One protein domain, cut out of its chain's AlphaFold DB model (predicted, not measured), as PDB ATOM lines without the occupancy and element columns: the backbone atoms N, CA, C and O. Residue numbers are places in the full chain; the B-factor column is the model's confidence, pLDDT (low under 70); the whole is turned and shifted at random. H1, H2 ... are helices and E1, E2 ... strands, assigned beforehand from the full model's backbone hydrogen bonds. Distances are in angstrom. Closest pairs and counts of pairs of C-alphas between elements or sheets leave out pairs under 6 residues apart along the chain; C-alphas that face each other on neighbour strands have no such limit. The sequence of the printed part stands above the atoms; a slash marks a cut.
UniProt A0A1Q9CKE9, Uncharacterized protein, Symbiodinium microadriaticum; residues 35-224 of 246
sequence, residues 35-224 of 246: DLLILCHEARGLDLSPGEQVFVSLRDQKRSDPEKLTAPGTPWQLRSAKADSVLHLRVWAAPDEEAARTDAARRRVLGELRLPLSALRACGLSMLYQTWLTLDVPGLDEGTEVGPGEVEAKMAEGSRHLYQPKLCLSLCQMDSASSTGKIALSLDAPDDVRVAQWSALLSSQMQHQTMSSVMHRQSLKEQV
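What this domain is: This is residues 35 to 224 of the 246 residues of an uncharacterized protein of Symbiodinium microadriaticum (UniProt A0A1Q9CKE9). Two strongly twisted antiparallel sheets, one of four strands and one of three, lie face to face as a small sandwich, and one long helix, H4, runs past the edge strand E6, its last residues, 219 to 224, sticking out free. H3 packs on E6 at the same edge and also reaches E5 of the smaller sheet, while H1 lies over one end of that sheet and the short H2 follows E5. The printed part has 190 residues, with seven named strands and four named helices in the order E1 E2 E3 E4 H1 E5 H2 E6 H3 E7 H4; the class is mixed, helices and strands. The sheets run E3 E1 E7 E6 and E2 E4 E5. The whole is compact, with a radius of gyration of the C-alphas of 17.0 A, and spans 50 by 48 by 33 A.

How they stand to each other: The larger sheet holds E3, residues 75 to 81, E1, residues 35 to 44, E7, residues 166 to 173, and E6, residues 129 to 134, in that order. E3 and E1 are antiparallel at 140 degrees, with N 38 and O 76 2.8 A apart, within hydrogen-bond range. Between E1 and E7, at 163 degrees, N 37 and O 172 are 2.7 A apart; between E7 and E6, at 150 degrees, N 133 and O 167 are 2.9 A apart. The smaller sheet holds E2, residues 53 to 60, E4, residues 86 to 94, and E5, residues 108 to 116. Between E2 and E4, antiparallel at 160 degrees, N 55 and O 92 are within hydrogen-bond range at 2.9 A; between E4 and E5, antiparallel at 165 degrees, N 89 and O 113 are within hydrogen-bond range at 2.8 A. The two sheets form a sandwich, two sheets face to face: the facing parts are 9.0 A centre to centre and their best planes 20 degrees apart. H4, residues 191 to 224, is on the larger sheet at a height of 6.9 A, over none of its strands; its closest C-alphas to E6 are those of Ser 204 and Gln 130, 5.2 A apart. H3, residues 148 to 158, stands at the level of the larger sheet, with the C-alphas of Gly 158 and Leu 133 of E6 4.7 A apart. H3 only grazes the smaller sheet, with its residues 148 to 154. H3 and H4 are near each other. H2, residues 117 to 122, touches H3 about perpendicular at 90 degrees, the closest C-alphas being those of Ala 119 and Pro 148, 4.4 A apart. H1, residues 97 to 102, is on the smaller sheet at a height of 9.2 A and apart from H4. In H1, H2, H3 and H4 every O i to N i+4 pair is within hydrogen-bond range.

Where its parts are: E1 begins at C-alpha 35, at (-13.401, -42.451, -43.753), is 27.3 A long and bends by 50 degrees at residue 41. E2 is 23.8 A, E4 25.1 A and E7 22.4 A long. E5, 24.0 A long, bends by 53 degrees at residue 111. E3, E6, H1, H2 and H3 are shorter. H4 is 49.4 A long, from C-alpha 191 at (6.819, -33.399, -38.142) to C-alpha 224 at (-22.261, 6.165, -43.335).

The domain as a whole: The two C-alphas farthest apart are those of Ser 80 and Val 224, at 52.7 A. The printed part has no cut. The long links are E2 to E3, E6 to H3 and E7 to H4, of 14, 13 and 17 residues. The mean pLDDT of the printed part is 82.8, and residues 124 to 130, 140 to 146 and 176 to 189 are under 70.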
ATOM      1  N   ASP A  35     -12.356 -42.903 -44.665       88.25
ATOM      2  CA  ASP A  35     -13.401 -42.451 -43.753       88.25
ATOM      3  C   ASP A  35     -13.233 -40.949 -43.495       88.25
ATOM      4  O   ASP A  35     -12.147 -40.489 -43.142       88.25
ATOM      5  N   LEU A  36     -14.305 -40.173 -43.653       87.75
ATOM      6  CA  LEU A  36     -14.297 -38.716 -43.534       87.75
ATOM      7  C   LEU A  36     -15.302 -38.236 -42.487       87.75
ATOM      8  O   LEU A  36     -16.454 -38.669 -42.456       87.75
ATOM      9  N   LEU A  37     -14.873 -37.280 -41.669       88.56
ATOM     10  CA  LEU A  37     -15.705 -36.439 -40.822       88.56
ATOM     11  C   LEU A  37     -15.812 -35.055 -41.464       88.56
ATOM     12  O   LEU A  37     -14.809 -34.400 -41.744       88.56
ATOM     13  N   ILE A  38     -17.039 -34.613 -41.695       89.19
ATOM     14  CA  ILE A  38     -17.352 -33.410 -42.457       89.19
ATOM     15  C   ILE A  38     -18.267 -32.540 -41.609       89.19
ATOM     16  O   ILE A  38     -19.239 -33.024 -41.040       89.19
ATOM     17  N   LEU A  39     -17.954 -31.256 -41.498       89.69
ATOM     18  CA  LEU A  39     -18.721 -30.307 -40.704       89.69
ATOM     19  C   LEU A  39     -18.885 -29.013 -41.491       89.69
ATOM     20  O   LEU A  39     -17.922 -28.296 -41.739       89.69
ATOM     21  N   CYS A  40     -20.120 -28.700 -41.865       92.56
ATOM     22  CA  CYS A  40     -20.459 -27.363 -42.327       92.56
ATOM     23  C   CYS A  40     -20.652 -26.468 -41.107       92.56
ATOM     24  O   CYS A  40     -21.602 -26.673 -40.363       92.56
ATOM     25  N   HIS A  41     -19.802 -25.465 -40.913       89.50
ATOM     26  CA  HIS A  41     -19.947 -24.512 -39.810       89.50
ATOM     27  C   HIS A  41     -21.012 -23.465 -40.101       89.50
ATOM     28  O   HIS A  41     -21.822 -23.142 -39.240       89.50
ATOM     29  N   GLU A  42     -20.997 -22.918 -41.314       91.44
ATOM     30  CA  GLU A  42     -21.780 -21.737 -41.660       91.44
ATOM     31  C   GLU A  42     -21.954 -21.635 -43.178       91.44
ATOM     32  O   GLU A  42     -21.038 -21.975 -43.924       91.44
ATOM     33  N   ALA A  43     -23.094 -21.114 -43.632       93.31
ATOM     34  CA  ALA A  43     -23.332 -20.741 -45.022       93.31
ATOM     35  C   ALA A  43     -23.659 -19.242 -45.109       93.31
ATOM     36  O   ALA A  43     -24.374 -18.717 -44.258       93.31
ATOM     37  N   ARG A  44     -23.120 -18.539 -46.111       92.25
ATOM     38  CA  ARG A  44     -23.267 -17.081 -46.281       92.25
ATOM     39  C   ARG A  44     -23.573 -16.706 -47.722       92.25
ATOM     40  O   ARG A  44     -23.356 -17.504 -48.627       92.25
ATOM     41  N   GLY A  45     -24.030 -15.466 -47.912       90.50
ATOM     42  CA  GLY A  45     -24.358 -14.934 -49.236       90.50
ATOM     43  C   GLY A  45     -25.554 -15.648 -49.863       90.50
ATOM     44  O   GLY A  45     -25.600 -15.812 -51.074       90.50
ATOM     45  N   LEU A  46     -26.471 -16.143 -49.030       94.19
ATOM     46  CA  LEU A  46     -27.640 -16.903 -49.453       94.19
ATOM     47  C   LEU A  46     -28.866 -15.994 -49.514       94.19
ATOM     48  O   LEU A  46     -29.092 -15.205 -48.597       94.19
ATOM     49  N   ASP A  47     -29.673 -16.160 -50.555       94.31
ATOM     50  CA  ASP A  47     -30.963 -15.487 -50.693       94.31
ATOM     51  C   ASP A  47     -32.072 -16.345 -50.062       94.31
ATOM     52  O   ASP A  47     -32.508 -17.349 -50.642       94.31
ATOM     53  N   LEU A  48     -32.469 -15.987 -48.836       95.81
ATOM     54  CA  LEU A  48     -33.472 -16.690 -48.033       95.81
ATOM     55  C   LEU A  48     -34.766 -15.880 -47.952       95.81
ATOM     56  O   LEU A  48     -34.762 -14.702 -47.593       95.81
ATOM     57  N   SER A  49     -35.886 -16.548 -48.204       96.69
ATOM     58  CA  SER A  49     -37.218 -15.991 -47.979       96.69
ATOM     59  C   SER A  49     -37.563 -15.976 -46.483       96.69
ATOM     60  O   SER A  49     -37.038 -16.787 -45.712       96.69
ATOM     61  N   PRO A  50     -38.482 -15.097 -46.036       96.50
ATOM     62  CA  PRO A  50     -38.941 -15.087 -44.652       96.50
ATOM     63  C   PRO A  50     -39.457 -16.460 -44.203       96.50
ATOM     64  O   PRO A  50     -40.342 -17.039 -44.832       96.50
ATOM     65  N   GLY A  51     -38.909 -16.965 -43.097       95.88
ATOM     66  CA  GLY A  51     -39.262 -18.272 -42.539       95.88
ATOM     67  C   GLY A  51     -38.480 -19.455 -43.116       95.88
ATOM     68  O   GLY A  51     -38.650 -20.559 -42.613       95.88
ATOM     69  N   GLU A  52     -37.618 -19.257 -44.118       97.25
ATOM     70  CA  GLU A  52     -36.697 -20.301 -44.577       97.25
ATOM     71  C   GLU A  52     -35.500 -20.460 -43.624       97.25
ATOM     72  O   GLU A  52     -34.996 -19.507 -43.028       97.25
ATOM     73  N   GLN A  53     -35.021 -21.694 -43.520       97.12
ATOM     74  CA  GLN A  53     -33.832 -22.115 -42.796       97.12
ATOM     75  C   GLN A  53     -32.859 -22.807 -43.751       97.12
ATOM     76  O   GLN A  53     -33.253 -23.364 -44.780       97.12
ATOM     77  N   VAL A  54     -31.576 -22.775 -43.391       97.00
ATOM     78  CA  VAL A  54     -30.503 -23.369 -44.189       97.00
ATOM     79  C   VAL A  54     -30.274 -24.815 -43.776       97.00
ATOM     80  O   VAL A  54     -30.049 -25.110 -42.603       97.00
ATOM     81  N   PHE A  55     -30.221 -25.696 -44.767       97.00
ATOM     82  CA  PHE A  55     -29.815 -27.086 -44.608       97.00
ATOM     83  C   PHE A  55     -28.689 -27.413 -45.578       97.00
ATOM     84  O   PHE A  55     -28.546 -26.792 -46.628       97.00
ATOM     85  N   VAL A  56     -27.884 -28.408 -45.234       96.19
ATOM     86  CA  VAL A  56     -26.790 -28.890 -46.070       96.19
ATOM     87  C   VAL A  56     -26.952 -30.384 -46.268       96.19
ATOM     88  O   VAL A  56     -27.249 -31.117 -45.321       96.19
ATOM     89  N   SER A  57     -26.761 -30.831 -47.502       95.19
ATOM     90  CA  SER A  57     -26.610 -32.241 -47.830       95.19
ATOM     91  C   SER A  57     -25.215 -32.512 -48.361       95.19
ATOM     92  O   SER A  57     -24.570 -31.656 -48.971       95.19
ATOM     93  N   LEU A  58     -24.757 -33.734 -48.124       93.31
ATOM     94  CA  LEU A  58     -23.530 -34.260 -48.686       93.31
ATOM     95  C   LEU A  58     -23.800 -35.674 -49.181       93.31
ATOM     96  O   LEU A  58     -24.348 -36.505 -48.451       93.31
ATOM     97  N   ARG A  59     -23.365 -35.958 -50.403       92.94
ATOM     98  CA  ARG A  59     -23.463 -37.276 -51.012       92.94
ATOM     99  C   ARG A  59     -22.173 -37.623 -51.742       92.94
ATOM    100  O   ARG A  59     -21.635 -36.800 -52.469       92.94
ATOM    101  N   ASP A  60     -21.711 -38.859 -51.603       93.31
ATOM    102  CA  ASP A  60     -20.755 -39.428 -52.558       93.31
ATOM    103  C   ASP A  60     -21.510 -39.752 -53.854       93.31
ATOM    104  O   ASP A  60     -22.433 -40.572 -53.855       93.31
ATOM    105  N   GLN A  61     -21.138 -39.099 -54.956       91.81
ATOM    106  CA  GLN A  61     -21.812 -39.235 -56.248       91.81
ATOM    107  C   GLN A  61     -21.801 -40.676 -56.783       91.81
ATOM    108  O   GLN A  61     -22.724 -41.071 -57.494       91.81
ATOM    109  N   LYS A  62     -20.798 -41.483 -56.413       90.38
ATOM    110  CA  LYS A  62     -20.697 -42.893 -56.820       90.38
ATOM    111  C   LYS A  62     -21.559 -43.822 -55.962       90.38
ATOM    112  O   LYS A  62     -21.723 -44.990 -56.319       90.38
ATOM    113  N   ARG A  63     -22.112 -43.340 -54.845       91.19
ATOM    114  CA  ARG A  63     -22.966 -44.129 -53.948       91.19
ATOM    115  C   ARG A  63     -24.442 -43.879 -54.219       91.19
ATOM    116  O   ARG A  63     -24.885 -42.768 -54.519       91.19
ATOM    117  N   SER A  64     -25.227 -44.942 -54.063       88.56
ATOM    118  CA  SER A  64     -26.691 -44.895 -54.152       88.56
ATOM    119  C   SER A  64     -27.354 -44.505 -52.823       88.56
ATOM    120  O   SER A  64     -28.566 -44.664 -52.680       88.56
ATOM    121  N   ASP A  65     -26.578 -44.024 -51.852       86.94
ATOM    122  CA  ASP A  65     -27.104 -43.637 -50.547       86.94
ATOM    123  C   ASP A  65     -28.111 -42.487 -50.694       86.94
ATOM    124  O   ASP A  65     -27.911 -41.590 -51.527       86.94
ATOM    125  N   PRO A  66     -29.198 -42.498 -49.903       88.06
ATOM    126  CA  PRO A  66     -30.147 -41.401 -49.905       88.06
ATOM    127  C   PRO A  66     -29.447 -40.108 -49.483       88.06
ATOM    128  O   PRO A  66     -28.599 -40.089 -48.587       88.06
ATOM    129  N   GLU A  67     -29.831 -39.008 -50.125       88.94
ATOM    130  CA  GLU A  67     -29.377 -37.684 -49.730       88.94
ATOM    131  C   GLU A  67     -29.932 -37.366 -48.340       88.94
ATOM    132  O   GLU A  67     -31.138 -37.200 -48.154       88.94
ATOM    133  N   LYS A  68     -29.053 -37.297 -47.348       90.88
ATOM    134  CA  LYS A  68     -29.426 -36.869 -46.002       90.88
ATOM    135  C   LYS A  68     -29.272 -35.339 -45.917       90.88
ATOM    136  O   LYS A  68     -28.485 -34.733 -46.645       90.88
ATOM    137  N   LEU A  69     -30.051 -34.702 -45.054       93.75
ATOM    138  CA  LEU A  69     -29.981 -33.261 -44.820       93.75
ATOM    139  C   LEU A  69     -29.727 -33.008 -43.342       93.75
ATOM    140  O   LEU A  69     -30.306 -33.675 -42.476       93.75
ATOM    141  N   THR A  70     -28.859 -32.042 -43.066       94.06
ATOM    142  CA  THR A  70     -28.511 -31.603 -41.715       94.06
ATOM    143  C   THR A  70     -28.411 -30.090 -41.651       94.06
ATOM    144  O   THR A  70     -28.010 -29.450 -42.622       94.06
ATOM    145  N   ALA A  71     -28.719 -29.516 -40.492       94.56
ATOM    146  CA  ALA A  71     -28.434 -28.113 -40.230       94.56
ATOM    147  C   ALA A  71     -26.909 -27.862 -40.160       94.56
ATOM    148  O   ALA A  71     -26.162 -28.754 -39.726       94.56
ATOM    149  N   PRO A  72     -26.432 -26.656 -40.531       94.62
ATOM    150  CA  PRO A  72     -25.080 -26.212 -40.206       94.62
ATOM    151  C   PRO A  72     -24.757 -26.418 -38.715       94.62
ATOM    152  O   PRO A  72     -25.625 -26.311 -37.852       94.62
ATOM    153  N   GLY A  73     -23.509 -26.760 -38.412       89.81
ATOM    154  CA  GLY A  73     -23.028 -27.130 -37.080       89.81
ATOM    155  C   GLY A  73     -23.150 -28.623 -36.759       89.81
ATOM    156  O   GLY A  73     -22.558 -29.084 -35.785       89.81
ATOM    157  N   THR A  74     -23.859 -29.403 -37.581       90.44
ATOM    158  CA  THR A  74     -24.004 -30.849 -37.368       90.44
ATOM    159  C   THR A  74     -22.879 -31.618 -38.072       90.44
ATOM    160  O   THR A  74     -22.735 -31.492 -39.290       90.44
ATOM    161  N   PRO A  75     -22.084 -32.437 -37.354       89.38
ATOM    162  CA  PRO A  75     -21.038 -33.240 -37.970       89.38
ATOM    163  C   PRO A  75     -21.619 -34.425 -38.746       89.38
ATOM    164  O   PRO A  75     -22.623 -35.032 -38.365       89.38
ATOM    165  N   TRP A  76     -20.923 -34.803 -39.808       90.19
ATOM    166  CA  TRP A  76     -21.307 -35.864 -40.717       90.19
ATOM    167  C   TRP A  76     -20.176 -36.860 -40.919       90.19
ATOM    168  O   TRP A  76     -19.053 -36.469 -41.207       90.19
ATOM    169  N   GLN A  77     -20.476 -38.152 -40.814       90.62
ATOM    170  CA  GLN A  77     -19.508 -39.213 -41.091       90.62
ATOM    171  C   GLN A  77     -19.815 -39.867 -42.432       90.62
ATOM    172  O   GLN A  77     -20.915 -40.380 -42.640       90.62
ATOM    173  N   LEU A  78     -18.839 -39.862 -43.331       90.25
ATOM    174  CA  LEU A  78     -18.868 -40.595 -44.583       90.25
ATOM    175  C   LEU A  78     -17.840 -41.722 -44.493       90.25
ATOM    176  O   LEU A  78     -16.642 -41.470 -44.502       90.25
ATOM    177  N   ARG A  79     -18.313 -42.963 -44.378       90.62
ATOM    178  CA  ARG A  79     -17.441 -44.135 -44.237       90.62
ATOM    179  C   ARG A  79     -17.160 -44.790 -45.573       90.62
ATOM    180  O   ARG A  79     -18.091 -44.963 -46.359       90.62
ATOM    181  N   SER A  80     -15.926 -45.217 -45.778       90.62
ATOM    182  CA  SER A  80     -15.455 -45.967 -46.937       90.62
ATOM    183  C   SER A  80     -15.756 -45.239 -48.250       90.62
ATOM    184  O   SER A  80     -16.328 -45.808 -49.179       90.62
ATOM    185  N   ALA A  81     -15.448 -43.942 -48.294       91.25
ATOM    186  CA  ALA A  81     -15.512 -43.155 -49.515       91.25
ATOM    187  C   ALA A  81     -14.347 -43.550 -50.424       91.25
ATOM    188  O   ALA A  81     -13.192 -43.567 -49.993       91.25
ATOM    189  N   LYS A  82     -14.630 -43.846 -51.691       91.38
ATOM    190  CA  LYS A  82     -13.570 -44.216 -52.634       91.38
ATOM    191  C   LYS A  82     -12.661 -43.020 -52.877       91.38
ATOM    192  O   LYS A  82     -13.152 -41.912 -53.069       91.38
ATOM    193  N   ALA A  83     -11.348 -43.220 -52.933       87.38
ATOM    194  CA  ALA A  83     -10.398 -42.118 -53.120       87.38
ATOM    195  C   ALA A  83     -10.581 -41.329 -54.436       87.38
ATOM    196  O   ALA A  83     -10.137 -40.187 -54.533       87.38
ATOM    197  N   ASP A  84     -11.222 -41.930 -55.436       89.75
ATOM    198  CA  ASP A  84     -11.570 -41.325 -56.723       89.75
ATOM    199  C   ASP A  84     -13.028 -40.818 -56.769       89.75
ATOM    200  O   ASP A  84     -13.557 -40.546 -57.848       89.75
ATOM    201  N   SER A  85     -13.726 -40.766 -55.631       92.38
ATOM    202  CA  SER A  85     -15.097 -40.257 -55.548       92.38
ATOM    203  C   SER A  85     -15.152 -38.733 -55.610       92.38
ATOM    204  O   SER A  85     -14.189 -38.026 -55.298       92.38
ATOM    205  N   VAL A  86     -16.322 -38.236 -56.011       92.62
ATOM    206  CA  VAL A  86     -16.670 -36.820 -55.977       92.62
ATOM    207  C   VAL A  86     -17.726 -36.642 -54.901       92.62
ATOM    208  O   VAL A  86     -18.809 -37.232 -54.965       92.62
ATOM    209  N   LEU A  87     -17.402 -35.834 -53.896       92.38
ATOM    210  CA  LEU A  87     -18.376 -35.407 -52.910       92.38
ATOM    211  C   LEU A  87     -19.228 -34.302 -53.519       92.38
ATOM    212  O   LEU A  87     -18.719 -33.259 -53.920       92.38
ATOM    213  N   HIS A  88     -20.528 -34.525 -53.565       93.56
ATOM    214  CA  HIS A  88     -21.506 -33.546 -53.983       93.56
ATOM    215  C   HIS A  88     -22.161 -32.952 -52.744       93.56
ATOM    216  O   HIS A  88     -22.876 -33.635 -52.007       93.56
ATOM    217  N   LEU A  89     -21.882 -31.680 -52.509       93.56
ATOM    218  CA  LEU A  89     -22.436 -30.909 -51.418       93.56
ATOM    219  C   LEU A  89     -23.466 -29.919 -51.962       93.56
ATOM    220  O   LEU A  89     -23.219 -29.247 -52.961       93.56
ATOM    221  N   ARG A  90     -24.616 -29.812 -51.295       95.44
ATOM    222  CA  ARG A  90     -25.661 -28.848 -51.644       95.44
ATOM    223  C   ARG A  90     -26.138 -28.096 -50.424       95.44
ATOM    224  O   ARG A  90     -26.265 -28.661 -49.340       95.44
ATOM    225  N   VAL A  91     -26.435 -26.823 -50.633       96.06
ATOM    226  CA  VAL A  91     -27.074 -25.963 -49.646       96.06
ATOM    227  C   VAL A  91     -28.519 -25.752 -50.063       96.06
ATOM    228  O   VAL A  91     -28.805 -25.427 -51.215       96.06
ATOM    229  N   TRP A  92     -29.427 -25.943 -49.118       97.19
ATOM    230  CA  TRP A  92     -30.867 -25.908 -49.310       97.19
ATOM    231  C   TRP A  92     -31.495 -24.828 -48.433       97.19
ATOM    232  O   TRP A  92     -31.062 -24.622 -47.300       97.19
ATOM    233  N   ALA A  93     -32.551 -24.200 -48.937       97.19
ATOM    234  CA  ALA A  93     -33.540 -23.475 -48.152       97.19
ATOM    235  C   ALA A  93     -34.782 -24.350 -47.972       97.19
ATOM    236  O   ALA A  93     -35.272 -24.916 -48.951       97.19
ATOM    237  N   ALA A  94     -35.303 -24.439 -46.751       97.06
ATOM    238  CA  ALA A  94     -36.625 -25.002 -46.464       97.06
ATOM    239  C   ALA A  94     -37.214 -24.357 -45.193       97.06
ATOM    240  O   ALA A  94     -36.442 -23.876 -44.368       97.06
ATOM    241  N   PRO A  95     -38.542 -24.341 -44.979       96.31
ATOM    242  CA  PRO A  95     -39.144 -23.697 -43.801       96.31
ATOM    243  C   PRO A  95     -38.723 -24.317 -42.457       96.31
ATOM    244  O   PRO A  95     -38.533 -23.628 -41.455       96.31
ATOM    245  N   ASP A  96     -38.575 -25.639 -42.446       94.94
ATOM    246  CA  ASP A  96     -38.212 -26.439 -41.283       94.94
ATOM    247  C   ASP A  96     -37.496 -27.731 -41.718       94.94
ATOM    248  O   ASP A  96     -37.396 -28.052 -42.908       94.94
ATOM    249  N   GLU A  97     -36.949 -28.458 -40.743       89.69
ATOM    250  CA  GLU A  97     -36.162 -29.675 -40.974       89.69
ATOM    251  C   GLU A  97     -36.997 -30.825 -41.556       89.69
ATOM    252  O   GLU A  97     -36.487 -31.628 -42.340       89.69
ATOM    253  N   GLU A  98     -38.282 -30.895 -41.208       90.50
ATOM    254  CA  GLU A  98     -39.180 -31.945 -41.687       90.50
ATOM    255  C   GLU A  98     -39.495 -31.746 -43.171       90.50
ATOM    256  O   GLU A  98     -39.367 -32.679 -43.969       90.50
ATOM    257  N   ALA A  99     -39.809 -30.510 -43.567       88.38
ATOM    258  CA  ALA A  99     -39.993 -30.114 -44.955       88.38
ATOM    259  C   ALA A  99     -38.721 -30.360 -45.776       88.38
ATOM    260  O   ALA A  99     -38.800 -30.887 -46.883       88.38
ATOM    261  N   ALA A 100     -37.541 -30.064 -45.217       86.88
ATOM    262  CA  ALA A 100     -36.264 -30.315 -45.886       86.88
ATOM    263  C   ALA A 100     -36.047 -31.807 -46.226       86.88
ATOM    264  O   ALA A 100     -35.438 -32.139 -47.252       86.88
ATOM    265  N   ARG A 101     -36.539 -32.710 -45.367       88.06
ATOM    266  CA  ARG A 101     -36.359 -34.166 -45.489       88.06
ATOM    267  C   ARG A 101     -37.422 -34.855 -46.332       88.06
ATOM    268  O   ARG A 101     -37.086 -35.778 -47.068       88.06
ATOM    269  N   THR A 102     -38.680 -34.454 -46.190       89.56
ATOM    270  CA  THR A 102     -39.825 -35.225 -46.702       89.56
ATOM    271  C   THR A 102     -40.423 -34.661 -47.981       89.56
ATOM    272  O   THR A 102     -40.987 -35.419 -48.769       89.56
ATOM    273  N   ASP A 103     -40.272 -33.359 -48.223       87.94
ATOM    274  CA  ASP A 103     -40.944 -32.676 -49.320       87.94
ATOM    275  C   ASP A 103     -39.935 -31.977 -50.235       87.94
ATOM    276  O   ASP A 103     -39.515 -30.836 -50.025       87.94
ATOM    277  N   ALA A 104     -39.557 -32.680 -51.304       87.50
ATOM    278  CA  ALA A 104     -38.644 -32.158 -52.311       87.50
ATOM    279  C   ALA A 104     -39.174 -30.893 -53.016       87.50
ATOM    280  O   ALA A 104     -38.366 -30.124 -53.526       87.50
ATOM    281  N   ALA A 105     -40.494 -30.660 -53.035       88.88
ATOM    282  CA  ALA A 105     -41.088 -29.469 -53.640       88.88
ATOM    283  C   ALA A 105     -41.022 -28.241 -52.717       88.88
ATOM    284  O   ALA A 105     -41.109 -27.110 -53.191       88.88
ATOM    285  N   ARG A 106     -40.847 -28.448 -51.405       91.38
ATOM    286  CA  ARG A 106     -40.744 -27.375 -50.400       91.38
ATOM    287  C   ARG A 106     -39.313 -26.991 -50.043       91.38
ATOM    288  O   ARG A 106     -39.118 -26.137 -49.179       91.38
ATOM    289  N   ARG A 107     -38.323 -27.596 -50.697       94.06
ATOM    290  CA  ARG A 107     -36.914 -27.230 -50.555       94.06
ATOM    291  C   ARG A 107     -36.366 -26.665 -51.859       94.06
ATOM    292  O   ARG A 107     -36.665 -27.163 -52.940       94.06
ATOM    293  N   ARG A 108     -35.517 -25.649 -51.752       95.06
ATOM    294  CA  ARG A 108     -34.878 -24.971 -52.885       95.06
ATOM    295  C   ARG A 108     -33.367 -25.067 -52.755       95.06
ATOM    296  O   ARG A 108     -32.832 -24.800 -51.684       95.06
ATOM    297  N   VAL A 109     -32.674 -25.439 -53.830       95.31
ATOM    298  CA  VAL A 109     -31.204 -25.410 -53.847       95.31
ATOM    299  C   VAL A 109     -30.751 -23.954 -53.918       95.31
ATOM    300  O   VAL A 109     -31.209 -23.205 -54.777       95.31
ATOM    301  N   LEU A 110     -29.867 -23.558 -53.007       95.56
ATOM    302  CA  LEU A 110     -29.262 -22.225 -52.950       95.56
ATOM    303  C   LEU A 110     -27.863 -22.198 -53.565       95.56
ATOM    304  O   LEU A 110     -27.391 -21.151 -53.992       95.56
ATOM    305  N   GLY A 111     -27.200 -23.351 -53.588       94.56
ATOM    306  CA  GLY A 111     -25.898 -23.521 -54.202       94.56
ATOM    307  C   GLY A 111     -25.431 -24.965 -54.112       94.56
ATOM    308  O   GLY A 111     -25.862 -25.716 -53.229       94.56
ATOM    309  N   GLU A 112     -24.549 -25.352 -55.023       94.00
ATOM    310  CA  GLU A 112     -23.935 -26.678 -55.034       94.00
ATOM    311  C   GLU A 112     -22.416 -26.608 -55.184       94.00
ATOM    312  O   GLU A 112     -21.853 -25.597 -55.597       94.00
ATOM    313  N   LEU A 113     -21.740 -27.672 -54.766       91.38
ATOM    314  CA  LEU A 113     -20.295 -27.798 -54.839       91.38
ATOM    315  C   LEU A 113     -19.916 -29.262 -55.058       91.38
ATOM    316  O   LEU A 113     -20.373 -30.152 -54.338       91.38
ATOM    317  N   ARG A 114     -19.040 -29.505 -56.031       91.69
ATOM    318  CA  ARG A 114     -18.451 -30.819 -56.306       91.69
ATOM    319  C   ARG A 114     -16.989 -30.812 -55.870       91.69
ATOM    320  O   ARG A 114     -16.210 -29.983 -56.327       91.69
ATOM    321  N   LEU A 115     -16.628 -31.721 -54.970       89.75
ATOM    322  CA  LEU A 115     -15.288 -31.848 -54.398       89.75
ATOM    323  C   LEU A 115     -14.723 -33.237 -54.707       89.75
ATOM    324  O   LEU A 115     -15.073 -34.203 -54.020       89.75
ATOM    325  N   PRO A 116     -13.847 -33.375 -55.714       91.00
ATOM    326  CA  PRO A 116     -13.134 -34.624 -55.927       91.00
ATOM    327  C   PRO A 116     -12.221 -34.921 -54.737       91.00
ATOM    328  O   PRO A 116     -11.388 -34.095 -54.353       91.00
ATOM    329  N   LEU A 117     -12.320 -36.125 -54.170       88.81
ATOM    330  CA  LEU A 117     -11.437 -36.532 -53.074       88.81
ATOM    331  C   LEU A 117      -9.971 -36.593 -53.507       88.81
ATOM    332  O   LEU A 117      -9.080 -36.288 -52.715       88.81
ATOM    333  N   SER A 118      -9.711 -36.926 -54.770       87.56
ATOM    334  CA  SER A 118      -8.367 -36.911 -55.352       87.56
ATOM    335  C   SER A 118      -7.735 -35.516 -55.318       87.56
ATOM    336  O   SER A 118      -6.564 -35.393 -54.963       87.56
ATOM    337  N   ALA A 119      -8.513 -34.470 -55.613       85.25
ATOM    338  CA  ALA A 119      -8.073 -33.080 -55.538       85.25
ATOM    339  C   ALA A 119      -7.744 -32.675 -54.096       85.25
ATOM    340  O   ALA A 119      -6.660 -32.166 -53.830       85.25
ATOM    341  N   LEU A 120      -8.632 -32.989 -53.147       81.88
ATOM    342  CA  LEU A 120      -8.402 -32.692 -51.730       81.88
ATOM    343  C   LEU A 120      -7.128 -33.368 -51.197       81.88
ATOM    344  O   LEU A 120      -6.357 -32.759 -50.458       81.88
ATOM    345  N   ARG A 121      -6.867 -34.612 -51.617       80.38
ATOM    346  CA  ARG A 121      -5.628 -35.325 -51.276       80.38
ATOM    347  C   ARG A 121      -4.394 -34.690 -51.912       80.38
ATOM    348  O   ARG A 121      -3.367 -34.601 -51.245       80.38
ATOM    349  N   ALA A 122      -4.485 -34.260 -53.172       79.94
ATOM    350  CA  ALA A 122      -3.380 -33.613 -53.881       79.94
ATOM    351  C   ALA A 122      -2.954 -32.297 -53.212       79.94
ATOM    352  O   ALA A 122      -1.763 -32.008 -53.143       79.94
ATOM    353  N   CYS A 123      -3.903 -31.563 -52.628       70.88
ATOM    354  CA  CYS A 123      -3.631 -30.367 -51.831       70.88
ATOM    355  C   CYS A 123      -3.000 -30.672 -50.448       70.88
ATOM    356  O   CYS A 123      -2.836 -29.764 -49.636       70.88
ATOM    357  N   GLY A 124      -2.672 -31.935 -50.136       65.06
ATOM    358  CA  GLY A 124      -2.055 -32.330 -48.862       65.06
ATOM    359  C   GLY A 124      -2.998 -32.247 -47.657       65.06
ATOM    360  O   GLY A 124      -2.544 -32.204 -46.515       65.06
ATOM    361  N   LEU A 125      -4.315 -32.221 -47.890       61.03
ATOM    362  CA  LEU A 125      -5.336 -31.886 -46.887       61.03
ATOM    363  C   LEU A 125      -5.768 -33.091 -46.041       61.03
ATOM    364  O   LEU A 125      -6.953 -33.288 -45.777       61.03
ATOM    365  N   SER A 126      -4.815 -33.917 -45.615       57.84
ATOM    366  CA  SER A 126      -5.081 -35.213 -44.985       57.84
ATOM    367  C   SER A 126      -5.766 -35.151 -43.615       57.84
ATOM    368  O   SER A 126      -6.243 -36.188 -43.172       57.84
ATOM    369  N   MET A 127      -5.849 -34.006 -42.915       59.00
ATOM    370  CA  MET A 127      -6.332 -34.041 -41.519       59.00
ATOM    371  C   MET A 127      -7.276 -32.947 -41.029       59.00
ATOM    372  O   MET A 127      -8.086 -33.250 -40.157       59.00
ATOM    373  N   LEU A 128      -7.267 -31.719 -41.540       55.03
ATOM    374  CA  LEU A 128      -8.276 -30.734 -41.140       55.03
ATOM    375  C   LEU A 128      -8.247 -29.556 -42.091       55.03
ATOM    376  O   LEU A 128      -7.288 -28.791 -42.098       55.03
ATOM    377  N   TYR A 129      -9.307 -29.388 -42.865       64.44
ATOM    378  CA  TYR A 129      -9.409 -28.241 -43.748       64.44
ATOM    379  C   TYR A 129     -10.611 -27.401 -43.383       64.44
ATOM    380  O   TYR A 129     -11.713 -27.839 -43.665       64.44
ATOM    381  N   GLN A 130     -10.408 -26.242 -42.750       69.19
ATOM    382  CA  GLN A 130     -11.453 -25.239 -42.559       69.19
ATOM    383  C   GLN A 130     -11.281 -24.141 -43.611       69.19
ATOM    384  O   GLN A 130     -10.237 -23.504 -43.683       69.19
ATOM    385  N   THR A 131     -12.291 -23.923 -44.446       77.62
ATOM    386  CA  THR A 131     -12.216 -22.914 -45.510       77.62
ATOM    387  C   THR A 131     -13.564 -22.320 -45.813       77.62
ATOM    388  O   THR A 131     -14.588 -22.959 -45.573       77.62
ATOM    389  N   TRP A 132     -13.546 -21.162 -46.458       85.81
ATOM    390  CA  TRP A 132     -14.667 -20.704 -47.265       85.81
ATOM    391  C   TRP A 132     -14.543 -21.238 -48.691       85.81
ATOM    392  O   TRP A 132     -13.485 -21.116 -49.300       85.81
ATOM    393  N   LEU A 133     -15.615 -21.835 -49.206       88.38
ATOM    394  CA  LEU A 133     -15.731 -22.309 -50.588       88.38
ATOM    395  C   LEU A 133     -16.907 -21.602 -51.243       88.38
ATOM    396  O   LEU A 133     -17.999 -21.589 -50.672       88.38
ATOM    397  N   THR A 134     -16.684 -21.010 -52.414       90.25
ATOM    398  CA  THR A 134     -17.771 -20.505 -53.255       90.25
ATOM    399  C   THR A 134     -18.646 -21.667 -53.722       90.25
ATOM    400  O   THR A 134     -18.158 -22.767 -53.986       90.25
ATOM    401  N   LEU A 135     -19.952 -21.430 -53.769       91.12
ATOM    402  CA  LEU A 135     -20.930 -22.372 -54.299       91.12
ATOM    403  C   LEU A 135     -21.313 -21.953 -55.716       91.12
ATOM    404  O   LEU A 135     -21.394 -20.761 -56.027       91.12
ATOM    405  N   ASP A 136     -21.587 -22.951 -56.543       90.50
ATOM    406  CA  ASP A 136     -22.095 -22.762 -57.892       90.50
ATOM    407  C   ASP A 136     -23.596 -22.498 -57.866       90.50
ATOM    408  O   ASP A 136     -24.322 -22.963 -56.979       90.50
ATOM    409  N   VAL A 137     -24.065 -21.756 -58.869       85.56
ATOM    410  CA  VAL A 137     -25.493 -21.524 -59.080       85.56
ATOM    411  C   VAL A 137     -26.128 -22.836 -59.554       85.56
ATOM    412  O   VAL A 137     -25.648 -23.428 -60.525       85.56
ATOM    413  N   PRO A 138     -27.205 -23.312 -58.907       82.44
ATOM    414  CA  PRO A 138     -27.832 -24.572 -59.282       82.44
ATOM    415  C   PRO A 138     -28.320 -24.547 -60.734       82.44
ATOM    416  O   PRO A 138     -28.969 -23.596 -61.163       82.44
ATOM    417  N   GLY A 139     -28.025 -25.616 -61.477       73.25
ATOM    418  CA  GLY A 139     -28.480 -25.799 -62.858       73.25
ATOM    419  C   GLY A 139     -27.706 -25.011 -63.920       73.25
ATOM    420  O   GLY A 139     -28.059 -25.110 -65.092       73.25
ATOM    421  N   LEU A 140     -26.670 -24.248 -63.543       65.44
ATOM    422  CA  LEU A 140     -25.829 -23.538 -64.512       65.44
ATOM    423  C   LEU A 140     -24.814 -24.476 -65.186       65.44
ATOM    424  O   LEU A 140     -24.591 -24.365 -66.386       65.44
ATOM    425  N   ASP A 141     -24.279 -25.442 -64.434       63.34
ATOM    426  CA  ASP A 141     -23.270 -26.394 -64.903       63.34
ATOM    427  C   ASP A 141     -23.627 -27.819 -64.454       63.34
ATOM    428  O   ASP A 141     -23.238 -28.287 -63.379       63.34
ATOM    429  N   GLU A 142     -24.373 -28.548 -65.287       57.44
ATOM    430  CA  GLU A 142     -24.718 -29.952 -65.011       57.44
ATOM    431  C   GLU A 142     -23.519 -30.922 -65.101       57.44
ATOM    432  O   GLU A 142     -23.707 -32.120 -64.892       57.44
ATOM    433  N   GLY A 143     -22.288 -30.473 -65.390       52.28
ATOM    434  CA  GLY A 143     -21.262 -31.435 -65.813       52.28
ATOM    435  C   GLY A 143     -19.783 -31.114 -65.655       52.28
ATOM    436  O   GLY A 143     -18.988 -31.982 -66.015       52.28
ATOM    437  N   THR A 144     -19.359 -29.963 -65.135       58.72
ATOM    438  CA  THR A 144     -17.912 -29.711 -65.024       58.72
ATOM    439  C   THR A 144     -17.396 -30.244 -63.692       58.72
ATOM    440  O   THR A 144     -17.606 -29.657 -62.631       58.72
ATOM    441  N   GLU A 145     -16.773 -31.424 -63.733       65.44
ATOM    442  CA  GLU A 145     -15.973 -31.909 -62.613       65.44
ATOM    443  C   GLU A 145     -14.847 -30.907 -62.348       65.44
ATOM    444  O   GLU A 145     -14.027 -30.622 -63.219       65.44
ATOM    445  N   VAL A 146     -14.834 -30.376 -61.129       68.19
ATOM    446  CA  VAL A 146     -13.861 -29.384 -60.683       68.19
ATOM    447  C   VAL A 146     -12.484 -30.044 -60.649       68.19
ATOM    448  O   VAL A 146     -12.276 -31.012 -59.920       68.19
ATOM    449  N   GLY A 147     -11.528 -29.551 -61.433       74.50
ATOM    450  CA  GLY A 147     -10.151 -30.053 -61.384       74.50
ATOM    451  C   GLY A 147      -9.435 -29.656 -60.078       74.50
ATOM    452  O   GLY A 147      -9.876 -28.732 -59.395       74.50
ATOM    453  N   PRO A 148      -8.287 -30.268 -59.726       70.75
ATOM    454  CA  PRO A 148      -7.538 -29.900 -58.518       70.75
ATOM    455  C   PRO A 148      -7.221 -28.402 -58.397       70.75
ATOM    456  O   PRO A 148      -7.461 -27.806 -57.352       70.75
ATOM    457  N   GLY A 149      -6.775 -27.770 -59.489       78.56
ATOM    458  CA  GLY A 149      -6.489 -26.330 -59.497       78.56
ATOM    459  C   GLY A 149      -7.734 -25.446 -59.358       78.56
ATOM    460  O   GLY A 149      -7.639 -24.311 -58.902       78.56
ATOM    461  N   GLU A 150      -8.911 -25.959 -59.708       81.69
ATOM    462  CA  GLU A 150     -10.165 -25.221 -59.575       81.69
ATOM    463  C   GLU A 150     -10.701 -25.287 -58.138       81.69
ATOM    464  O   GLU A 150     -11.217 -24.290 -57.637       81.69
ATOM    465  N   VAL A 151     -10.489 -26.401 -57.421       79.81
ATOM    466  CA  VAL A 151     -10.765 -26.467 -55.973       79.81
ATOM    467  C   VAL A 151      -9.953 -25.398 -55.238       79.81
ATOM    468  O   VAL A 151     -10.517 -24.628 -54.461       79.81
ATOM    469  N   GLU A 152      -8.652 -25.297 -55.525       79.00
ATOM    470  CA  GLU A 152      -7.784 -24.260 -54.951       79.00
ATOM    471  C   GLU A 152      -8.246 -22.844 -55.317       79.00
ATOM    472  O   GLU A 152      -8.263 -21.953 -54.464       79.00
ATOM    473  N   ALA A 153      -8.682 -22.632 -56.563       82.00
ATOM    474  CA  ALA A 153      -9.236 -21.353 -56.994       82.00
ATOM    475  C   ALA A 153     -10.497 -20.980 -56.196       82.00
ATOM    476  O   ALA A 153     -10.562 -19.877 -55.650       82.00
ATOM    477  N   LYS A 154     -11.452 -21.906 -56.030       80.69
ATOM    478  CA  LYS A 154     -12.677 -21.682 -55.240       80.69
ATOM    479  C   LYS A 154     -12.385 -21.383 -53.770       80.69
ATOM    480  O   LYS A 154     -13.068 -20.558 -53.160       80.69
ATOM    481  N   MET A 155     -11.357 -22.008 -53.193       78.62
ATOM    482  CA  MET A 155     -10.886 -21.682 -51.840       78.62
ATOM    483  C   MET A 155     -10.310 -20.264 -51.764       78.62
ATOM    484  O   MET A 155     -10.630 -19.498 -50.852       78.62
ATOM    485  N   ALA A 156      -9.452 -19.901 -52.721       79.19
ATOM    486  CA  ALA A 156      -8.842 -18.576 -52.779       79.19
ATOM    487  C   ALA A 156      -9.902 -17.477 -52.980       79.19
ATOM    488  O   ALA A 156      -9.804 -16.391 -52.395       79.19
ATOM    489  N   GLU A 157     -10.933 -17.777 -53.768       79.62
ATOM    490  CA  GLU A 157     -12.030 -16.880 -54.110       79.62
ATOM    491  C   GLU A 157     -13.069 -16.732 -52.986       79.62
ATOM    492  O   GLU A 157     -13.553 -15.624 -52.743       79.62
ATOM    493  N   GLY A 158     -13.358 -17.793 -52.222       73.75
ATOM    494  CA  GLY A 158     -14.417 -17.803 -51.198       73.75
ATOM    495  C   GLY A 158     -14.323 -16.673 -50.167       73.75
ATOM    496  O   GLY A 158     -15.335 -16.127 -49.712       73.75
ATOM    497  N   SER A 159     -13.103 -16.250 -49.838       72.44
ATOM    498  CA  SER A 159     -12.862 -15.135 -48.913       72.44
ATOM    499  C   SER A 159     -13.113 -13.743 -49.516       72.44
ATOM    500  O   SER A 159     -13.356 -12.795 -48.768       72.44
ATOM    501  N   ARG A 160     -13.091 -13.602 -50.849       77.06
ATOM    502  CA  ARG A 160     -13.109 -12.313 -51.564       77.06
ATOM    503  C   ARG A 160     -14.506 -11.881 -52.013       77.06
ATOM    504  O   ARG A 160     -14.799 -10.688 -51.999       77.06
ATOM    505  N   HIS A 161     -15.380 -12.825 -52.363       80.88
ATOM    506  CA  HIS A 161     -16.702 -12.528 -52.930       80.88
ATOM    507  C   HIS A 161     -17.776 -12.584 -51.845       80.88
ATOM    508  O   HIS A 161     -18.169 -13.652 -51.388       80.88
ATOM    509  N   LEU A 162     -18.209 -11.423 -51.355       76.75
ATOM    510  CA  LEU A 162     -19.067 -11.318 -50.161       76.75
ATOM    511  C   LEU A 162     -20.512 -11.726 -50.423       76.75
ATOM    512  O   LEU A 162     -21.122 -12.362 -49.569       76.75
ATOM    513  N   TYR A 163     -21.012 -11.380 -51.606       83.75
ATOM    514  CA  TYR A 163     -22.391 -11.619 -52.024       83.75
ATOM    515  C   TYR A 163     -22.576 -12.949 -52.757       83.75
ATOM    516  O   TYR A 163     -23.701 -13.321 -53.061       83.75
ATOM    517  N   GLN A 164     -21.486 -13.662 -53.051       88.31
ATOM    518  CA  GLN A 164     -21.580 -14.982 -53.655       88.31
ATOM    519  C   GLN A 164     -21.922 -16.016 -52.572       88.31
ATOM    520  O   GLN A 164     -21.287 -15.995 -51.507       88.31
ATOM    521  N   PRO A 165     -22.877 -16.926 -52.838       91.75
ATOM    522  CA  PRO A 165     -23.145 -18.071 -51.983       91.75
ATOM    523  C   PRO A 165     -21.860 -18.825 -51.645       91.75
ATOM    524  O   PRO A 165     -21.062 -19.148 -52.527       91.75
ATOM    525  N   LYS A 166     -21.636 -19.092 -50.359       92.31
ATOM    526  CA  LYS A 166     -20.431 -19.781 -49.890       92.31
ATOM    527  C   LYS A 166     -20.647 -20.563 -48.612       92.31
ATOM    528  O   LYS A 166     -21.525 -20.242 -47.812       92.31
ATOM    529  N   LEU A 167     -19.790 -21.556 -48.408       91.50
ATOM    530  CA  LEU A 167     -19.836 -22.456 -47.267       91.50
ATOM    531  C   LEU A 167     -18.514 -22.476 -46.503       91.50
ATOM    532  O   LEU A 167     -17.450 -22.579 -47.107       91.50
ATOM    533  N   CYS A 168     -18.602 -22.427 -45.176       90.12
ATOM    534  CA  CYS A 168     -17.507 -22.720 -44.268       90.12
ATOM    535  C   CYS A 168     -17.504 -24.216 -43.951       90.12
ATOM    536  O   CYS A 168     -18.376 -24.700 -43.225       90.12
ATOM    537  N   LEU A 169     -16.542 -24.954 -44.497       88.69
ATOM    538  CA  LEU A 169     -16.471 -26.412 -44.385       88.69
ATOM    539  C   LEU A 169     -15.227 -26.851 -43.638       88.69
ATOM    540  O   LEU A 169     -14.151 -26.348 -43.933       88.69
ATOM    541  N   SER A 170     -15.393 -27.821 -42.737       86.62
ATOM    542  CA  SER A 170     -14.337 -28.646 -42.161       86.62
ATOM    543  C   SER A 170     -14.373 -30.063 -42.719       86.62
ATOM    544  O   SER A 170     -15.400 -30.729 -42.626       86.62
ATOM    545  N   LEU A 171     -13.249 -30.527 -43.261       86.06
ATOM    546  CA  LEU A 171     -13.049 -31.899 -43.742       86.06
ATOM    547  C   LEU A 171     -11.898 -32.532 -42.952       86.06
ATOM    548  O   LEU A 171     -10.826 -31.935 -42.864       86.06
ATOM    549  N   CYS A 172     -12.120 -33.704 -42.363       82.81
ATOM    550  CA  CYS A 172     -11.142 -34.421 -41.545       82.81
ATOM    551  C   CYS A 172     -11.181 -35.918 -41.866       82.81
ATOM    552  O   CYS A 172     -12.259 -36.493 -41.990       82.81
ATOM    553  N   GLN A 173     -10.022 -36.562 -41.988       84.44
ATOM    554  CA  GLN A 173      -9.939 -38.011 -42.156       84.44
ATOM    555  C   GLN A 173     -10.124 -38.706 -40.800       84.44
ATOM    556  O   GLN A 173      -9.481 -38.342 -39.819       84.44
ATOM    557  N   MET A 174     -11.027 -39.679 -40.689       78.69
ATOM    558  CA  MET A 174     -11.392 -40.252 -39.387       78.69
ATOM    559  C   MET A 174     -10.312 -41.135 -38.758       78.69
ATOM    560  O   MET A 174     -10.318 -41.285 -37.543       78.69
ATOM    561  N   ASP A 175      -9.391 -41.702 -39.532       72.62
ATOM    562  CA  ASP A 175      -8.222 -42.407 -38.985       72.62
ATOM    563  C   ASP A 175      -7.292 -41.475 -38.186       72.62
ATOM    564  O   ASP A 175      -6.592 -41.924 -37.280       72.62
ATOM    565  N   SER A 176      -7.346 -40.171 -38.463       60.81
ATOM    566  CA  SER A 176      -6.715 -39.128 -37.653       60.81
ATOM    567  C   SER A 176      -7.574 -38.638 -36.481       60.81
ATOM    568  O   SER A 176      -7.067 -38.006 -35.552       60.81
ATOM    569  N   ALA A 177      -8.877 -38.926 -36.495       55.88
ATOM    570  CA  ALA A 177      -9.788 -38.529 -35.435       55.88
ATOM    571  C   ALA A 177      -9.773 -39.570 -34.307       55.88
ATOM    572  O   ALA A 177      -9.893 -40.774 -34.523       55.88
ATOM    573  N   SER A 178      -9.668 -39.107 -33.061       58.25
ATOM    574  CA  SER A 178      -9.820 -40.005 -31.915       58.25
ATOM    575  C   SER A 178     -11.223 -40.632 -31.902       58.25
ATOM    576  O   SER A 178     -12.180 -40.049 -32.420       58.25
ATOM    577  N   SER A 179     -11.393 -41.769 -31.220       55.38
ATOM    578  CA  SER A 179     -12.699 -42.435 -31.031       55.38
ATOM    579  C   SER A 179     -13.790 -41.533 -30.429       55.38
ATOM    580  O   SER A 179     -14.974 -41.854 -30.503       55.38
ATOM    581  N   THR A 180     -13.408 -40.387 -29.860       57.09
ATOM    582  CA  THR A 180     -14.313 -39.374 -29.304       57.09
ATOM    583  C   THR A 180     -14.876 -38.400 -30.346       57.09
ATOM    584  O   THR A 180     -15.644 -37.509 -29.990       57.09
ATOM    585  N   GLY A 181     -14.469 -38.507 -31.617       51.25
ATOM    586  CA  GLY A 181     -14.815 -37.550 -32.674       51.25
ATOM    587  C   GLY A 181     -14.137 -36.185 -32.514       51.25
ATOM    588  O   GLY A 181     -14.356 -35.288 -33.323       51.25
ATOM    589  N   LYS A 182     -13.300 -36.017 -31.483       58.09
ATOM    590  CA  LYS A 182     -12.427 -34.857 -31.339       58.09
ATOM    591  C   LYS A 182     -11.181 -35.077 -32.182       58.09
ATOM    592  O   LYS A 182     -10.516 -36.114 -32.068       58.09
ATOM    593  N   ILE A 183     -10.857 -34.068 -32.980       57.19
ATOM    594  CA  ILE A 183      -9.575 -33.959 -33.665       57.19
ATOM    595  C   ILE A 183      -8.560 -33.602 -32.585       57.19
ATOM    596  O   ILE A 183      -8.448 -32.450 -32.167       57.19
ATOM    597  N   ALA A 184      -7.890 -34.615 -32.047       56.84
ATOM    598  CA  ALA A 184      -6.741 -34.378 -31.200       56.84
ATOM    599  C   ALA A 184      -5.585 -34.031 -32.139       56.84
ATOM    600  O   ALA A 184      -5.155 -34.881 -32.915       56.84
ATOM    601  N   LEU A 185      -5.100 -32.787 -32.090       58.56
ATOM    602  CA  LEU A 185      -3.769 -32.480 -32.610       58.56
ATOM    603  C   LEU A 185      -2.801 -33.362 -31.824       58.56
ATOM    604  O   LEU A 185      -2.490 -33.078 -30.666       58.56
ATOM    605  N   SER A 186      -2.412 -34.486 -32.417       59.28
ATOM    606  CA  SER A 186      -1.448 -35.375 -31.797       59.28
ATOM    607  C   SER A 186      -0.106 -34.661 -31.837       59.28
ATOM    608  O   SER A 186       0.492 -34.501 -32.901       59.28
ATOM    609  N   LEU A 187       0.361 -34.199 -30.677       64.19
ATOM    610  CA  LEU A 187       1.705 -33.640 -30.546       64.19
ATOM    611  C   LEU A 187       2.772 -34.672 -30.935       64.19
ATOM    612  O   LEU A 187       3.861 -34.275 -31.341       64.19
ATOM    613  N   ASP A 188       2.420 -35.957 -30.885       67.56
ATOM    614  CA  ASP A 188       3.262 -37.092 -31.252       67.56
ATOM    615  C   ASP A 188       3.165 -37.463 -32.743       67.56
ATOM    616  O   ASP A 188       3.801 -38.422 -33.179       67.56
ATOM    617  N   ALA A 189       2.370 -36.741 -33.547       68.56
ATOM    618  CA  ALA A 189       2.369 -36.944 -34.993       68.56
ATOM    619  C   ALA A 189       3.744 -36.577 -35.594       68.56
ATOM    620  O   ALA A 189       4.392 -35.645 -35.105       68.56
ATOM    621  N   PRO A 190       4.178 -37.266 -36.667       76.69
ATOM    622  CA  PRO A 190       5.379 -36.905 -37.416       76.69
ATOM    623  C   PRO A 190       5.418 -35.419 -37.816       76.69
ATOM    624  O   PRO A 190       4.378 -34.794 -38.043       76.69
ATOM    625  N   ASP A 191       6.618 -34.836 -37.889       78.00
ATOM    626  CA  ASP A 191       6.819 -33.399 -38.142       78.00
ATOM    627  C   ASP A 191       6.132 -32.908 -39.417       78.00
ATOM    628  O   ASP A 191       5.498 -31.854 -39.410       78.00
ATOM    629  N   ASP A 192       6.206 -33.684 -40.491       75.25
ATOM    630  CA  ASP A 192       5.555 -33.415 -41.772       75.25
ATOM    631  C   ASP A 192       4.026 -33.352 -41.642       75.25
ATOM    632  O   ASP A 192       3.396 -32.424 -42.154       75.25
ATOM    633  N   VAL A 193       3.432 -34.272 -40.877       71.62
ATOM    634  CA  VAL A 193       1.992 -34.288 -40.588       71.62
ATOM    635  C   VAL A 193       1.583 -33.069 -39.766       71.62
ATOM    636  O   VAL A 193       0.588 -32.412 -40.084       71.62
ATOM    637  N   ARG A 194       2.356 -32.726 -38.729       73.88
ATOM    638  CA  ARG A 194       2.081 -31.546 -37.897       73.88
ATOM    639  C   ARG A 194       2.165 -30.268 -38.721       73.88
ATOM    640  O   ARG A 194       1.274 -29.428 -38.632       73.88
ATOM    641  N   VAL A 195       3.202 -30.117 -39.545       76.69
ATOM    642  CA  VAL A 195       3.372 -28.948 -40.422       76.69
ATOM    643  C   VAL A 195       2.201 -28.822 -41.398       76.69
ATOM    644  O   VAL A 195       1.645 -27.729 -41.533       76.69
ATOM    645  N   ALA A 196       1.766 -29.925 -42.013       70.12
ATOM    646  CA  ALA A 196       0.604 -29.929 -42.898       70.12
ATOM    647  C   ALA A 196      -0.674 -29.476 -42.164       70.12
ATOM    648  O   ALA A 196      -1.356 -28.558 -42.625       70.12
ATOM    649  N   GLN A 197      -0.950 -30.026 -40.976       71.44
ATOM    650  CA  GLN A 197      -2.095 -29.630 -40.143       71.44
ATOM    651  C   GLN A 197      -2.064 -28.146 -39.755       71.44
ATOM    652  O   GLN A 197      -3.069 -27.445 -39.885       71.44
ATOM    653  N   TRP A 198      -0.911 -27.652 -39.297       73.56
ATOM    654  CA  TRP A 198      -0.750 -26.253 -38.900       73.56
ATOM    655  C   TRP A 198      -0.933 -25.300 -40.076       73.56
ATOM    656  O   TRP A 198      -1.574 -24.264 -39.917       73.56
ATOM    657  N   SER A 199      -0.424 -25.646 -41.261       73.38
ATOM    658  CA  SER A 199      -0.573 -24.807 -42.454       73.38
ATOM    659  C   SER A 199      -2.042 -24.631 -42.862       73.38
ATOM    660  O   SER A 199      -2.471 -23.512 -43.157       73.38
ATOM    661  N   ALA A 200      -2.840 -25.701 -42.793       70.69
ATOM    662  CA  ALA A 200      -4.267 -25.660 -43.093       70.69
ATOM    663  C   ALA A 200      -5.047 -24.847 -42.045       70.69
ATOM    664  O   ALA A 200      -5.882 -24.013 -42.398       70.69
ATOM    665  N   LEU A 201      -4.726 -25.022 -40.758       71.56
ATOM    666  CA  LEU A 201      -5.309 -24.239 -39.665       71.56
ATOM    667  C   LEU A 201      -4.981 -22.744 -39.771       71.56
ATOM    668  O   LEU A 201      -5.868 -21.905 -39.627       71.56
ATOM    669  N   LEU A 202      -3.725 -22.400 -40.058       75.69
ATOM    670  CA  LEU A 202      -3.302 -21.013 -40.257       75.69
ATOM    671  C   LEU A 202      -3.995 -20.393 -41.474       75.69
ATOM    672  O   LEU A 202      -4.491 -19.271 -41.388       75.69
ATOM    673  N   SER A 203      -4.097 -21.135 -42.580       75.38
ATOM    674  CA  SER A 203      -4.807 -20.686 -43.784       75.38
ATOM    675  C   SER A 203      -6.283 -20.409 -43.494       75.38
ATOM    676  O   SER A 203      -6.788 -19.342 -43.850       75.38
ATOM    677  N   SER A 204      -6.952 -21.308 -42.765       72.56
ATOM    678  CA  SER A 204      -8.317 -21.102 -42.265       72.56
ATOM    679  C   SER A 204      -8.441 -19.815 -41.448       72.56
ATOM    680  O   SER A 204      -9.297 -18.965 -41.713       72.56
ATOM    681  N   GLN A 205      -7.554 -19.637 -40.463       77.88
ATOM    682  CA  GLN A 205      -7.560 -18.471 -39.587       77.88
ATOM    683  C   GLN A 205      -7.377 -17.177 -40.388       77.88
ATOM    684  O   GLN A 205      -8.103 -16.207 -40.160       77.88
ATOM    685  N   MET A 206      -6.455 -17.166 -41.354       80.75
ATOM    686  CA  MET A 206      -6.231 -16.024 -42.241       80.75
ATOM    687  C   MET A 206      -7.463 -15.709 -43.096       80.75
ATOM    688  O   MET A 206      -7.831 -14.537 -43.231       80.75
ATOM    689  N   GLN A 207      -8.138 -16.724 -43.643       76.69
ATOM    690  CA  GLN A 207      -9.379 -16.526 -44.397       76.69
ATOM    691  C   GLN A 207     -10.478 -15.929 -43.514       76.69
ATOM    692  O   GLN A 207     -11.155 -14.983 -43.922       76.69
ATOM    693  N   HIS A 208     -10.632 -16.436 -42.289       76.50
ATOM    694  CA  HIS A 208     -11.620 -15.932 -41.343       76.50
ATOM    695  C   HIS A 208     -11.337 -14.476 -40.946       76.50
ATOM    696  O   HIS A 208     -12.235 -13.638 -40.990       76.50
ATOM    697  N   GLN A 209     -10.082 -14.135 -40.635       80.75
ATOM    698  CA  GLN A 209      -9.670 -12.755 -40.345       80.75
ATOM    699  C   GLN A 209      -9.921 -11.810 -41.523       80.75
ATOM    700  O   GLN A 209     -10.427 -10.699 -41.332       80.75
ATOM    701  N   THR A 210      -9.593 -12.258 -42.737       82.94
ATOM    702  CA  THR A 210      -9.829 -11.501 -43.971       82.94
ATOM    703  C   THR A 210     -11.316 -11.217 -44.126       82.94
ATOM    704  O   THR A 210     -11.714 -10.060 -44.252       82.94
ATOM    705  N   MET A 211     -12.152 -12.247 -44.033       78.19
ATOM    706  CA  MET A 211     -13.593 -12.101 -44.184       78.19
ATOM    707  C   MET A 211     -14.200 -11.201 -43.100       78.19
ATOM    708  O   MET A 211     -14.980 -10.310 -43.425       78.19
ATOM    709  N   SER A 212     -13.812 -11.370 -41.834       79.56
ATOM    710  CA  SER A 212     -14.276 -10.512 -40.736       79.56
ATOM    711  C   SER A 212     -13.895  -9.046 -40.955       79.56
ATOM    712  O   SER A 212     -14.721  -8.154 -40.764       79.56
ATOM    713  N   SER A 213     -12.677  -8.785 -41.437       82.94
ATOM    714  CA  SER A 213     -12.224  -7.428 -41.771       82.94
ATOM    715  C   SER A 213     -13.034  -6.815 -42.913       82.94
ATOM    716  O   SER A 213     -13.387  -5.636 -42.873       82.94
ATOM    717  N   VAL A 214     -13.334  -7.608 -43.940       84.38
ATOM    718  CA  VAL A 214     -14.111  -7.161 -45.094       84.38
ATOM    719  C   VAL A 214     -15.565  -6.866 -44.700       84.38
ATOM    720  O   VAL A 214     -16.069  -5.793 -45.033       84.38
ATOM    721  N   MET A 215     -16.201  -7.747 -43.923       80.44
ATOM    722  CA  MET A 215     -17.561  -7.546 -43.403       80.44
ATOM    723  C   MET A 215     -17.656  -6.302 -42.513       80.44
ATOM    724  O   MET A 215     -18.573  -5.496 -42.657       80.44
ATOM    725  N   HIS A 216     -16.673  -6.091 -41.632       83.31
ATOM    726  CA  HIS A 216     -16.627  -4.897 -40.792       83.31
ATOM    727  C   HIS A 216     -16.567  -3.609 -41.628       83.31
ATOM    728  O   HIS A 216     -17.302  -2.659 -41.365       83.31
ATOM    729  N   ARG A 217     -15.741  -3.584 -42.684       86.31
ATOM    730  CA  ARG A 217     -15.655  -2.435 -43.599       86.31
ATOM    731  C   ARG A 217     -16.964  -2.170 -44.342       86.31
ATOM    732  O   ARG A 217     -17.285  -1.007 -44.557       86.31
ATOM    733  N   GLN A 218     -17.695  -3.207 -44.748       86.00
ATOM    734  CA  GLN A 218     -19.006  -3.037 -45.383       86.00
ATOM    735  C   GLN A 218     -20.029  -2.447 -44.419       86.00
ATOM    736  O   GLN A 218     -20.645  -1.440 -44.748       86.00
ATOM    737  N   SER A 219     -20.116  -2.990 -43.204       85.00
ATOM    738  CA  SER A 219     -21.025  -2.465 -42.182       85.00
ATOM    739  C   SER A 219     -20.765  -0.982 -41.888       85.00
ATOM    740  O   SER A 219     -21.701  -0.198 -41.753       85.00
ATOM    741  N   LEU A 220     -19.495  -0.560 -41.856       89.94
ATOM    742  CA  LEU A 220     -19.147   0.855 -41.702       89.94
ATOM    743  C   LEU A 220     -19.625   1.719 -42.878       89.94
ATOM    744  O   LEU A 220     -20.069   2.841 -42.647       89.94
ATOM    745  N   LYS A 221     -19.546   1.225 -44.121       89.69
ATOM    746  CA  LYS A 221     -20.034   1.959 -45.301       89.69
ATOM    747  C   LYS A 221     -21.547   2.149 -45.257       89.69
ATOM    748  O   LYS A 221     -22.008   3.277 -45.386       89.69
ATOM    749  N   GLU A 222     -22.289   1.085 -44.970       88.00
ATOM    750  CA  GLU A 222     -23.753   1.125 -44.854       88.00
ATOM    751  C   GLU A 222     -24.202   2.104 -43.754       88.00
ATOM    752  O   GLU A 222     -25.124   2.895 -43.941       88.00
ATOM    753  N   GLN A 223     -23.496   2.139 -42.617       87.94
ATOM    754  CA  GLN A 223     -23.779   3.100 -41.544       87.94
ATOM    755  C   GLN A 223     -23.517   4.560 -41.944       87.94
ATOM    756  O   GLN A 223     -24.166   5.465 -41.410       87.94
ATOM    757  N   VAL A 224     -22.551   4.815 -42.829       90.00
ATOM    758  CA  VAL A 224     -22.261   6.165 -43.335       90.00
ATOM    759  C   VAL A 224     -23.322   6.602 -44.343       90.00
ATOM    760  O   VAL A 224     -23.802   7.730 -44.246       90.00
TER     761      VAL A 224